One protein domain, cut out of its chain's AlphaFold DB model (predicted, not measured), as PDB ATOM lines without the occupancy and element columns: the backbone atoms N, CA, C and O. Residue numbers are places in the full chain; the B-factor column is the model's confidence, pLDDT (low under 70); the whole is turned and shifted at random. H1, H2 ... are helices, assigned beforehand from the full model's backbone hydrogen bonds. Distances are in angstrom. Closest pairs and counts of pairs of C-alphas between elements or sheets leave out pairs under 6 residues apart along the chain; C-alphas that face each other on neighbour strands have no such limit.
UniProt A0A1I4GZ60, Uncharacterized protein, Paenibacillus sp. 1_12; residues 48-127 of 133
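What this domain is: This is residues 48 to 127 of the 133 residues of an uncharacterized protein of Paenibacillus sp. 1_12 (UniProt A0A1I4GZ60). One long helix, H2, makes the shaft of a rod, and a shorter helix overlaps each of its ends at a slant, H1 beside residues 70 to 77 and H3 beside residues 89 to 97. H1 and H2 run the same way, as do H2 and H3, in a staggered file, and after H1 and again after H2 a loop folds back to start the next helix. The printed part has 80 residues with three named helices, H1, H2 and H3 along the chain, and no named strand; its class is all helix. The whole is extended, with a radius of gyration of the C-alphas of 19.1 A and spans of 60 by 23 by 16 A.

Where its parts are: Find C-alpha 70 at (81.111, -69.098, 64.889); from there H2, residues 70 to 99, runs 42.9 A to C-alpha 99 at (101.273, -31.619, 59.733). Before it comes H1, residues 48 to 60, 18.3 A long. After it, H3, residues 109 to 126, runs 25.9 A to C-alpha 126 at (94.002, -17.272, 53.192).

How they stand to each other: Start at H2, which touches H1 with residues 70 to 77 alone; the closest C-alphas, those of Leu 51 and Ala 70, are 5.3 A apart. These two helices run the same way at a steep tilt of 39 degrees. H2 touches H3 with residues 89 to 97 alone, and H3 touches H2 with residues 109 to 116 alone; the closest C-alphas, those of Leu 90 and Ala 109, are 5.2 A apart. They run the same way at 36 degrees, only just a steep tilt. H1 and H3 are apart. In H1, H2 and H3 every O i to N i+4 pair is within hydrogen-bond range.

The domain as a whole: The two C-alphas farthest apart, those of Asp 67 and Thr 127, are 60.8 A apart. The printed part has no cut, and both links, of 9 residues each, are short but not tight. Look in the B-factor column for the mean pLDDT of the printed part, 84.9; residue 48 and residues 123 to 127 are under 70.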
ATOM      1  N   ASP A  48      80.974 -75.216  58.490       66.62
ATOM      2  CA  ASP A  48      82.263 -75.718  58.976       66.62
ATOM      3  C   ASP A  48      83.460 -74.979  58.352       66.62
ATOM      4  O   ASP A  48      84.356 -74.522  59.063       66.62
ATOM      5  N   GLU A  49      83.447 -74.758  57.032       73.19
ATOM      6  CA  GLU A  49      84.515 -74.006  56.355       73.19
ATOM      7  C   GLU A  49      84.555 -72.537  56.807       73.19
ATOM      8  O   GLU A  49      85.622 -71.975  57.071       73.19
ATOM      9  N   SER A  50      83.378 -71.922  56.964       75.62
ATOM     10  CA  SER A  50      83.265 -70.558  57.487       75.62
ATOM     11  C   SER A  50      83.791 -70.472  58.920       75.62
ATOM     12  O   SER A  50      84.513 -69.535  59.254       75.62
ATOM     13  N   LEU A  51      83.497 -71.468  59.761       80.19
ATOM     14  CA  LEU A  51      84.004 -71.536  61.128       80.19
ATOM     15  C   LEU A  51      85.538 -71.627  61.137       80.19
ATOM     16  O   LEU A  51      86.185 -70.834  61.818       80.19
ATOM     17  N   LYS A  52      86.136 -72.517  60.332       84.12
ATOM     18  CA  LYS A  52      87.601 -72.645  60.211       84.12
ATOM     19  C   LYS A  52      88.262 -71.345  59.754       84.12
ATOM     20  O   LYS A  52      89.260 -70.926  60.338       84.12
ATOM     21  N   LYS A  53      87.683 -70.654  58.764       85.38
ATOM     22  CA  LYS A  53      88.159 -69.333  58.306       85.38
ATOM     23  C   LYS A  53      88.096 -68.278  59.412       85.38
ATOM     24  O   LYS A  53      89.005 -67.454  59.527       85.38
ATOM     25  N   LEU A  54      87.039 -68.291  60.222       84.50
ATOM     26  CA  LEU A  54      86.896 -67.392  61.365       84.50
ATOM     27  C   LEU A  54      87.898 -67.732  62.471       84.50
ATOM     28  O   LEU A  54      88.540 -66.827  62.986       84.50
ATOM     29  N   GLN A  55      88.097 -69.008  62.798       85.75
ATOM     30  CA  GLN A  55      89.114 -69.425  63.767       85.75
ATOM     31  C   GLN A  55      90.518 -69.016  63.317       85.75
ATOM     32  O   GLN A  55      91.244 -68.418  64.102       85.75
ATOM     33  N   ALA A  56      90.880 -69.240  62.052       88.19
ATOM     34  CA  ALA A  56      92.173 -68.821  61.515       88.19
ATOM     35  C   ALA A  56      92.375 -67.297  61.613       88.19
ATOM     36  O   ALA A  56      93.433 -66.834  62.038       88.19
ATOM     37  N   GLN A  57      91.350 -66.505  61.275       86.44
ATOM     38  CA  GLN A  57      91.389 -65.050  61.448       86.44
ATOM     39  C   GLN A  57      91.492 -64.641  62.920       86.44
ATOM     40  O   GLN A  57      92.247 -63.728  63.242       86.44
ATOM     41  N   ALA A  58      90.757 -65.303  63.810       85.69
ATOM     42  CA  ALA A  58      90.789 -65.035  65.240       85.69
ATOM     43  C   ALA A  58      92.171 -65.325  65.836       85.69
ATOM     44  O   ALA A  58      92.736 -64.442  66.474       85.69
ATOM     45  N   VAL A  59      92.765 -66.485  65.541       89.12
ATOM     46  CA  VAL A  59      94.132 -66.836  65.961       89.12
ATOM     47  C   VAL A  59      95.138 -65.812  65.440       89.12
ATOM     48  O   VAL A  59      95.965 -65.318  66.200       89.12
ATOM     49  N   LYS A  60      95.021 -65.409  64.168       88.00
ATOM     50  CA  LYS A  60      95.893 -64.392  63.561       88.00
ATOM     51  C   LYS A  60      95.768 -63.012  64.226       88.00
ATOM     52  O   LYS A  60      96.716 -62.236  64.192       88.00
ATOM     53  N   LEU A  61      94.625 -62.715  64.846       83.75
ATOM     54  CA  LEU A  61      94.369 -61.494  65.623       83.75
ATOM     55  C   LEU A  61      94.653 -61.658  67.132       83.75
ATOM     56  O   LEU A  61      94.406 -60.723  67.904       83.75
ATOM     57  N   GLY A  62      95.146 -62.828  67.558       85.50
ATOM     58  CA  GLY A  62      95.404 -63.163  68.961       85.50
ATOM     59  C   GLY A  62      94.133 -63.331  69.799       85.50
ATOM     60  O   GLY A  62      94.127 -63.006  70.981       85.50
ATOM     61  N   ILE A  63      93.026 -63.749  69.183       85.00
ATOM     62  CA  ILE A  63      91.742 -63.992  69.845       85.00
ATOM     63  C   ILE A  63      91.638 -65.475  70.185       85.00
ATOM     64  O   ILE A  63      91.701 -66.318  69.290       85.00
ATOM     65  N   ASP A  64      91.382 -65.779  71.457       87.31
ATOM     66  CA  ASP A  64      91.101 -67.142  71.907       87.31
ATOM     67  C   ASP A  64      89.875 -67.719  71.200       87.31
ATOM     68  O   ASP A  64      88.794 -67.115  71.223       87.31
ATOM     69  N   THR A  65      90.052 -68.878  70.568       85.44
ATOM     70  CA  THR A  65      89.026 -69.562  69.770       85.44
ATOM     71  C   THR A  65      88.389 -70.743  70.494       85.44
ATOM     72  O   THR A  65      87.366 -71.242  70.021       85.44
ATOM     73  N   LYS A  66      88.958 -71.177  71.632       83.50
ATOM     74  CA  LYS A  66      88.430 -72.287  72.434       83.50
ATOM     75  C   LYS A  66      87.009 -71.996  72.909       83.50
ATOM     76  O   LYS A  66      86.707 -70.880  73.325       83.50
ATOM     77  N   ASP A  67      86.149 -73.004  72.768       79.25
ATOM     78  CA  ASP A  67      84.743 -73.022  73.198       79.25
ATOM     79  C   ASP A  67      83.846 -71.916  72.611       79.25
ATOM     80  O   ASP A  67      82.698 -71.744  73.021       79.25
ATOM     81  N   LYS A  68      84.323 -71.175  71.600       80.31
ATOM     82  CA  LYS A  68      83.543 -70.111  70.960       80.31
ATOM     83  C   LYS A  68      82.805 -70.613  69.734       80.31
ATOM     84  O   LYS A  68      83.372 -71.198  68.812       80.31
ATOM     85  N   SER A  69      81.524 -70.269  69.671       82.62
ATOM     86  CA  SER A  69      80.710 -70.480  68.474       82.62
ATOM     87  C   SER A  69      81.124 -69.541  67.335       82.62
ATOM     88  O   SER A  69      81.619 -68.438  67.575       82.62
ATOM     89  N   ALA A  70      80.828 -69.914  66.082       81.62
ATOM     90  CA  ALA A  70      81.111 -69.098  64.889       81.62
ATOM     91  C   ALA A  70      80.665 -67.631  65.045       81.62
ATOM     92  O   ALA A  70      81.393 -66.707  64.696       81.62
ATOM     93  N   LYS A  71      79.478 -67.411  65.628       84.38
ATOM     94  CA  LYS A  71      78.911 -66.076  65.865       84.38
ATOM     95  C   LYS A  71      79.723 -65.268  66.888       84.38
ATOM     96  O   LYS A  71      79.929 -64.074  66.692       84.38
ATOM     97  N   GLN A  72      80.230 -65.918  67.938       86.06
ATOM     98  CA  GLN A  72      81.089 -65.281  68.943       86.06
ATOM     99  C   GLN A  72      82.477 -64.966  68.382       86.06
ATOM    100  O   GLN A  72      82.991 -63.876  68.614       86.06
ATOM    101  N   LEU A  73      83.058 -65.877  67.596       86.75
ATOM    102  CA  LEU A  73      84.302 -65.637  66.861       86.75
ATOM    103  C   LEU A  73      84.162 -64.452  65.901       86.75
ATOM    104  O   LEU A  73      84.992 -63.548  65.925       86.75
ATOM    105  N   ALA A  74      83.085 -64.411  65.113       87.19
ATOM    106  CA  ALA A  74      82.806 -63.308  64.194       87.19
ATOM    107  C   ALA A  74      82.718 -61.964  64.930       87.19
ATOM    108  O   ALA A  74      83.335 -60.985  64.509       87.19
ATOM    109  N   ALA A  75      81.975 -61.930  66.039       88.75
ATOM    110  CA  ALA A  75      81.821 -60.739  66.864       88.75
ATOM    111  C   ALA A  75      83.157 -60.297  67.477       88.75
ATOM    112  O   ALA A  75      83.498 -59.120  67.409       88.75
ATOM    113  N   ALA A  76      83.950 -61.235  68.003       87.50
ATOM    114  CA  ALA A  76      85.259 -60.942  68.578       87.50
ATOM    115  C   ALA A  76      86.242 -60.399  67.525       87.50
ATOM    116  O   ALA A  76      86.918 -59.403  67.772       87.50
ATOM    117  N   ILE A  77      86.285 -61.007  66.333       89.06
ATOM    118  CA  ILE A  77      87.101 -60.542  65.200       89.06
ATOM    119  C   ILE A  77      86.686 -59.130  64.792       89.06
ATOM    120  O   ILE A  77      87.544 -58.266  64.617       89.06
ATOM    121  N   GLN A  78      85.381 -58.873  64.658       90.38
ATOM    122  CA  GLN A  78      84.881 -57.535  64.350       90.38
ATOM    123  C   GLN A  78      85.239 -56.524  65.438       90.38
ATOM    124  O   GLN A  78      85.679 -55.429  65.104       90.38
ATOM    125  N   ALA A  79      85.085 -56.873  66.714       88.12
ATOM    126  CA  ALA A  79      85.425 -55.991  67.824       88.12
ATOM    127  C   ALA A  79      86.917 -55.629  67.811       88.12
ATOM    128  O   ALA A  79      87.262 -54.451  67.879       88.12
ATOM    129  N   LYS A  80      87.802 -56.617  67.614       88.69
ATOM    130  CA  LYS A  80      89.247 -56.398  67.449       88.69
ATOM    131  C   LYS A  80      89.560 -55.501  66.256       88.69
ATOM    132  O   LYS A  80      90.284 -54.526  66.414       88.69
ATOM    133  N   LYS A  81      88.979 -55.785  65.083       88.56
ATOM    134  CA  LYS A  81      89.170 -54.959  63.882       88.56
ATOM    135  C   LYS A  81      88.674 -53.531  64.074       88.56
ATOM    136  O   LYS A  81      89.350 -52.609  63.644       88.56
ATOM    137  N   LYS A  82      87.526 -53.330  64.728       88.38
ATOM    138  CA  LYS A  82      87.000 -51.993  65.039       88.38
ATOM    139  C   LYS A  82      87.906 -51.246  66.012       88.38
ATOM    140  O   LYS A  82      88.167 -50.070  65.791       88.38
ATOM    141  N   ALA A  83      88.421 -51.918  67.039       86.69
ATOM    142  CA  ALA A  83      89.373 -51.318  67.967       86.69
ATOM    143  C   ALA A  83      90.679 -50.909  67.260       86.69
ATOM    144  O   ALA A  83      91.172 -49.802  67.467       86.69
ATOM    145  N   GLU A  84      91.213 -51.763  66.382       87.75
ATOM    146  CA  GLU A  84      92.388 -51.428  65.570       87.75
ATOM    147  C   GLU A  84      92.111 -50.302  64.573       87.75
ATOM    148  O   GLU A  84      92.922 -49.386  64.453       87.75
ATOM    149  N   ALA A  85      90.959 -50.323  63.901       88.00
ATOM    150  CA  ALA A  85      90.548 -49.270  62.982       88.00
ATOM    151  C   ALA A  85      90.423 -47.923  63.703       88.00
ATOM    152  O   ALA A  85      91.003 -46.945  63.243       88.00
ATOM    153  N   ALA A  86      89.777 -47.887  64.871       86.56
ATOM    154  CA  ALA A  86      89.668 -46.681  65.687       86.56
ATOM    155  C   ALA A  86      91.050 -46.150  66.103       86.56
ATOM    156  O   ALA A  86      91.310 -44.949  66.028       86.56
ATOM    157  N   LYS A  87      91.973 -47.043  66.482       87.25
ATOM    158  CA  LYS A  87      93.352 -46.671  66.825       87.25
ATOM    159  C   LYS A  87      94.117 -46.128  65.613       87.25
ATOM    160  O   LYS A  87      94.867 -45.163  65.744       87.25
ATOM    161  N   LEU A  88      93.922 -46.725  64.439       89.44
ATOM    162  CA  LEU A  88      94.542 -46.288  63.190       89.44
ATOM    163  C   LEU A  88      93.985 -44.938  62.722       89.44
ATOM    164  O   LEU A  88      94.762 -44.076  62.317       89.44
ATOM    165  N   GLU A  89      92.670 -44.733  62.800       88.69
ATOM    166  CA  GLU A  89      92.024 -43.450  62.510       88.69
ATOM    167  C   GLU A  89      92.534 -42.354  63.439       88.69
ATOM    168  O   GLU A  89      92.926 -41.291  62.966       88.69
ATOM    169  N   LEU A  90      92.619 -42.626  64.743       88.75
ATOM    170  CA  LEU A  90      93.173 -41.684  65.710       88.75
ATOM    171  C   LEU A  90      94.623 -41.326  65.356       88.75
ATOM    172  O   LEU A  90      94.972 -40.150  65.322       88.75
ATOM    173  N   LYS A  91      95.452 -42.313  64.999       90.69
ATOM    174  CA  LYS A  91      96.846 -42.085  64.586       90.69
ATOM    175  C   LYS A  91      96.953 -41.277  63.283       90.69
ATOM    176  O   LYS A  91      97.824 -40.418  63.171       90.69
ATOM    177  N   LYS A  92      96.061 -41.515  62.313       91.62
ATOM    178  CA  LYS A  92      95.963 -40.717  61.076       91.62
ATOM    179  C   LYS A  92      95.600 -39.268  61.380       91.62
ATOM    180  O   LYS A  92      96.291 -38.370  60.915       91.62
ATOM    181  N   LEU A  93      94.576 -39.051  62.203       91.50
ATOM    182  CA  LEU A  93      94.149 -37.719  62.629       91.50
ATOM    183  C   LEU A  93      95.262 -36.998  63.389       91.50
ATOM    184  O   LEU A  93      95.549 -35.849  63.094       91.50
ATOM    185  N   GLN A  94      95.957 -37.673  64.305       90.62
ATOM    186  CA  GLN A  94      97.111 -37.087  64.991       90.62
ATOM    187  C   GLN A  94      98.222 -36.685  64.018       90.62
ATOM    188  O   GLN A  94      98.806 -35.619  64.169       90.62
ATOM    189  N   SER A  95      98.511 -37.517  63.013       91.75
ATOM    190  CA  SER A  95      99.518 -37.198  62.000       91.75
ATOM    191  C   SER A  95      99.110 -36.002  61.139       91.75
ATOM    192  O   SER A  95      99.936 -35.140  60.860       91.75
ATOM    193  N   GLU A  96      97.845 -35.923  60.738       90.56
ATOM    194  CA  GLU A  96      97.320 -34.821  59.929       90.56
ATOM    195  C   GLU A  96      97.257 -33.514  60.728       90.56
ATOM    196  O   GLU A  96      97.717 -32.479  60.255       90.56
ATOM    197  N   ALA A  97      96.819 -33.582  61.985       91.56
ATOM    198  CA  ALA A  97      96.890 -32.472  62.924       91.56
ATOM    199  C   ALA A  97      98.337 -32.002  63.151       91.56
ATOM    200  O   ALA A  97      98.597 -30.806  63.111       91.56
ATOM    201  N   ALA A  98      99.300 -32.919  63.304       90.75
ATOM    202  CA  ALA A  98     100.711 -32.562  63.452       90.75
ATOM    203  C   ALA A  98     101.282 -31.867  62.202       90.75
ATOM    204  O   ALA A  98     102.033 -30.903  62.338       90.75
ATOM    205  N   LYS A  99     100.901 -32.304  60.990       90.69
ATOM    206  CA  LYS A  99     101.273 -31.619  59.733       90.69
ATOM    207  C   LYS A  99     100.755 -30.185  59.690       90.69
ATOM    208  O   LYS A  99     101.443 -29.298  59.202       90.69
ATOM    209  N   LEU A 100      99.561 -29.982  60.232       89.38
ATOM    210  CA  LEU A 100      98.900 -28.691  60.358       89.38
ATOM    211  C   LEU A 100      99.335 -27.905  61.612       89.38
ATOM    212  O   LEU A 100      98.773 -26.859  61.896       89.38
ATOM    213  N   LYS A 101     100.322 -28.398  62.379       90.06
ATOM    214  CA  LYS A 101     100.779 -27.821  63.662       90.06
ATOM    215  C   LYS A 101      99.673 -27.654  64.720       90.06
ATOM    216  O   LYS A 101      99.831 -26.908  65.683       90.06
ATOM    217  N   ILE A 102      98.584 -28.408  64.602       87.50
ATOM    218  CA  ILE A 102      97.496 -28.451  65.577       87.50
ATOM    219  C   ILE A 102      97.951 -29.274  66.786       87.50
ATOM    220  O   ILE A 102      98.422 -30.404  66.646       87.50
ATOM    221  N   ASN A 103      97.749 -28.748  67.997       88.81
ATOM    222  CA  ASN A 103      98.040 -29.489  69.223       88.81
ATOM    223  C   ASN A 103      97.128 -30.724  69.339       88.81
ATOM    224  O   ASN A 103      95.901 -30.586  69.345       88.81
ATOM    225  N   THR A 104      97.732 -31.912  69.430       88.56
ATOM    226  CA  THR A 104      97.050 -33.213  69.502       88.56
ATOM    227  C   THR A 104      96.981 -33.803  70.908       88.56
ATOM    228  O   THR A 104      96.297 -34.808  71.111       88.56
ATOM    229  N   ASN A 105      97.684 -33.211  71.876       87.06
ATOM    230  CA  ASN A 105      97.814 -33.781  73.207       87.06
ATOM    231  C   ASN A 105      96.476 -33.703  73.958       87.06
ATOM    232  O   ASN A 105      95.843 -32.652  74.004       87.06
ATOM    233  N   GLY A 106      96.025 -34.836  74.498       84.25
ATOM    234  CA  GLY A 106      94.747 -34.951  75.209       84.25
ATOM    235  C   GLY A 106      93.480 -34.866  74.343       84.25
ATOM    236  O   GLY A 106      92.388 -35.031  74.879       84.25
ATOM    237  N   LYS A 107      93.582 -34.651  73.023       87.62
ATOM    238  CA  LYS A 107      92.404 -34.529  72.151       87.62
ATOM    239  C   LYS A 107      91.876 -35.884  71.692       87.62
ATOM    240  O   LYS A 107      92.627 -36.770  71.283       87.62
ATOM    241  N   SER A 108      90.551 -36.013  71.696       88.94
ATOM    242  CA  SER A 108      89.856 -37.173  71.132       88.94
ATOM    243  C   SER A 108      89.870 -37.143  69.598       88.94
ATOM    244  O   SER A 108      90.036 -36.091  68.982       88.94
ATOM    245  N   ALA A 109      89.637 -38.292  68.959       88.25
ATOM    246  CA  ALA A 109      89.559 -38.396  67.501       88.25
ATOM    247  C   ALA A 109      88.528 -37.425  66.895       88.25
ATOM    248  O   ALA A 109      88.796 -36.824  65.858       88.25
ATOM    249  N   ALA A 110      87.378 -37.231  67.550       90.44
ATOM    250  CA  ALA A 110      86.371 -36.271  67.100       90.44
ATOM    251  C   ALA A 110      86.930 -34.839  67.085       90.44
ATOM    252  O   ALA A 110      86.891 -34.190  66.047       90.44
ATOM    253  N   GLU A 111      87.534 -34.405  68.192       90.94
ATOM    254  CA  GLU A 111      88.129 -33.072  68.356       90.94
ATOM    255  C   GLU A 111      89.242 -32.798  67.341       90.94
ATOM    256  O   GLU A 111      89.286 -31.731  66.730       90.94
ATOM    257  N   LEU A 112      90.118 -33.785  67.115       91.69
ATOM    258  CA  LEU A 112      91.161 -33.698  66.094       91.69
ATOM    259  C   LEU A 112      90.550 -33.483  64.710       91.69
ATOM    260  O   LEU A 112      91.017 -32.635  63.959       91.69
ATOM    261  N   LYS A 113      89.485 -34.216  64.379       91.50
ATOM    262  CA  LYS A 113      88.817 -34.141  63.075       91.50
ATOM    263  C   LYS A 113      88.180 -32.772  62.840       91.50
ATOM    264  O   LYS A 113      88.281 -32.240  61.734       91.50
ATOM    265  N   THR A 114      87.560 -32.192  63.868       91.88
ATOM    266  CA  THR A 114      86.995 -30.839  63.805       91.88
ATOM    267  C   THR A 114      88.093 -29.795  63.641       91.88
ATOM    268  O   THR A 114      87.987 -28.952  62.757       91.88
ATOM    269  N   ALA A 115      89.170 -29.890  64.429       90.50
ATOM    270  CA  ALA A 115      90.296 -28.962  64.361       90.50
ATOM    271  C   ALA A 115      91.001 -29.011  62.997       90.50
ATOM    272  O   ALA A 115      91.203 -27.976  62.376       90.50
ATOM    273  N   ILE A 116      91.292 -30.211  62.481       91.12
ATOM    274  CA  ILE A 116      91.882 -30.410  61.147       91.12
ATOM    275  C   ILE A 116      91.003 -29.785  60.066       91.12
ATOM    276  O   ILE A 116      91.503 -29.104  59.177       91.12
ATOM    277  N   LYS A 117      89.684 -30.006  60.126       91.06
ATOM    278  CA  LYS A 117      88.759 -29.455  59.131       91.06
ATOM    279  C   LYS A 117      88.639 -27.932  59.230       91.06
ATOM    280  O   LYS A 117      88.494 -27.293  58.192       91.06
ATOM    281  N   ALA A 118      88.691 -27.362  60.433       89.50
ATOM    282  CA  ALA A 118      88.721 -25.914  60.624       89.50
ATOM    283  C   ALA A 118      89.995 -25.307  60.015       89.50
ATOM    284  O   ALA A 118      89.901 -24.438  59.157       89.50
ATOM    285  N   GLU A 119      91.159 -25.862  60.347       89.19
ATOM    286  CA  GLU A 119      92.458 -25.397  59.849       89.19
ATOM    287  C   GLU A 119      92.592 -25.535  58.322       89.19
ATOM    288  O   GLU A 119      93.063 -24.630  57.637       89.19
ATOM    289  N   GLN A 120      92.122 -26.653  57.753       85.12
ATOM    290  CA  GLN A 120      92.087 -26.837  56.299       85.12
ATOM    291  C   GLN A 120      91.194 -25.797  55.619       85.12
ATOM    292  O   GLN A 120      91.540 -25.317  54.544       85.12
ATOM    293  N   LYS A 121      90.058 -25.435  56.231       83.81
ATOM    294  CA  LYS A 121      89.205 -24.368  55.703       83.81
ATOM    295  C   LYS A 121      89.917 -23.018  55.740       83.81
ATOM    296  O   LYS A 121      89.906 -22.338  54.717       83.81
ATOM    297  N   GLU A 122      90.574 -22.671  56.844       72.50
ATOM    298  CA  GLU A 122      91.307 -21.402  56.965       72.50
ATOM    299  C   GLU A 122      92.474 -21.311  55.972       72.50
ATOM    300  O   GLU A 122      92.583 -20.325  55.240       72.50
ATOM    301  N   SER A 123      93.246 -22.392  55.824       66.06
ATOM    302  CA  SER A 123      94.338 -22.490  54.841       66.06
ATOM    303  C   SER A 123      93.861 -22.319  53.388       66.06
ATOM    304  O   SER A 123      94.596 -21.806  52.543       66.06
ATOM    305  N   THR A 124      92.621 -22.719  53.070       61.31
ATOM    306  CA  THR A 124      92.031 -22.499  51.734       61.31
ATOM    307  C   THR A 124      91.448 -21.102  51.537       61.31
ATOM    308  O   THR A 124      91.305 -20.663  50.400       61.31
ATOM    309  N   THR A 125      91.128 -20.379  52.613       53.75
ATOM    310  CA  THR A 125      90.619 -19.003  52.525       53.75
ATOM    311  C   THR A 125      91.722 -17.947  52.552       53.75
ATOM    312  O   THR A 125      91.536 -16.877  51.973       53.75
ATOM    313  N   GLU A 126      92.889 -18.234  53.135       49.44
ATOM    314  CA  GLU A 126      94.002 -17.272  53.192       49.44
ATOM    315  C   GLU A 126      94.824 -17.164  51.899       49.44
ATOM    316  O   GLU A 126      95.417 -16.121  51.646       49.44
ATOM    317  N   THR A 127      94.778 -18.148  50.994       48.91
ATOM    318  CA  THR A 127      95.353 -17.986  49.639       48.91
ATOM    319  C   THR A 127      94.446 -17.200  48.680       48.91
ATOM    320  O   THR A 127      94.855 -16.891  47.563       48.91
TER     321      THR A 127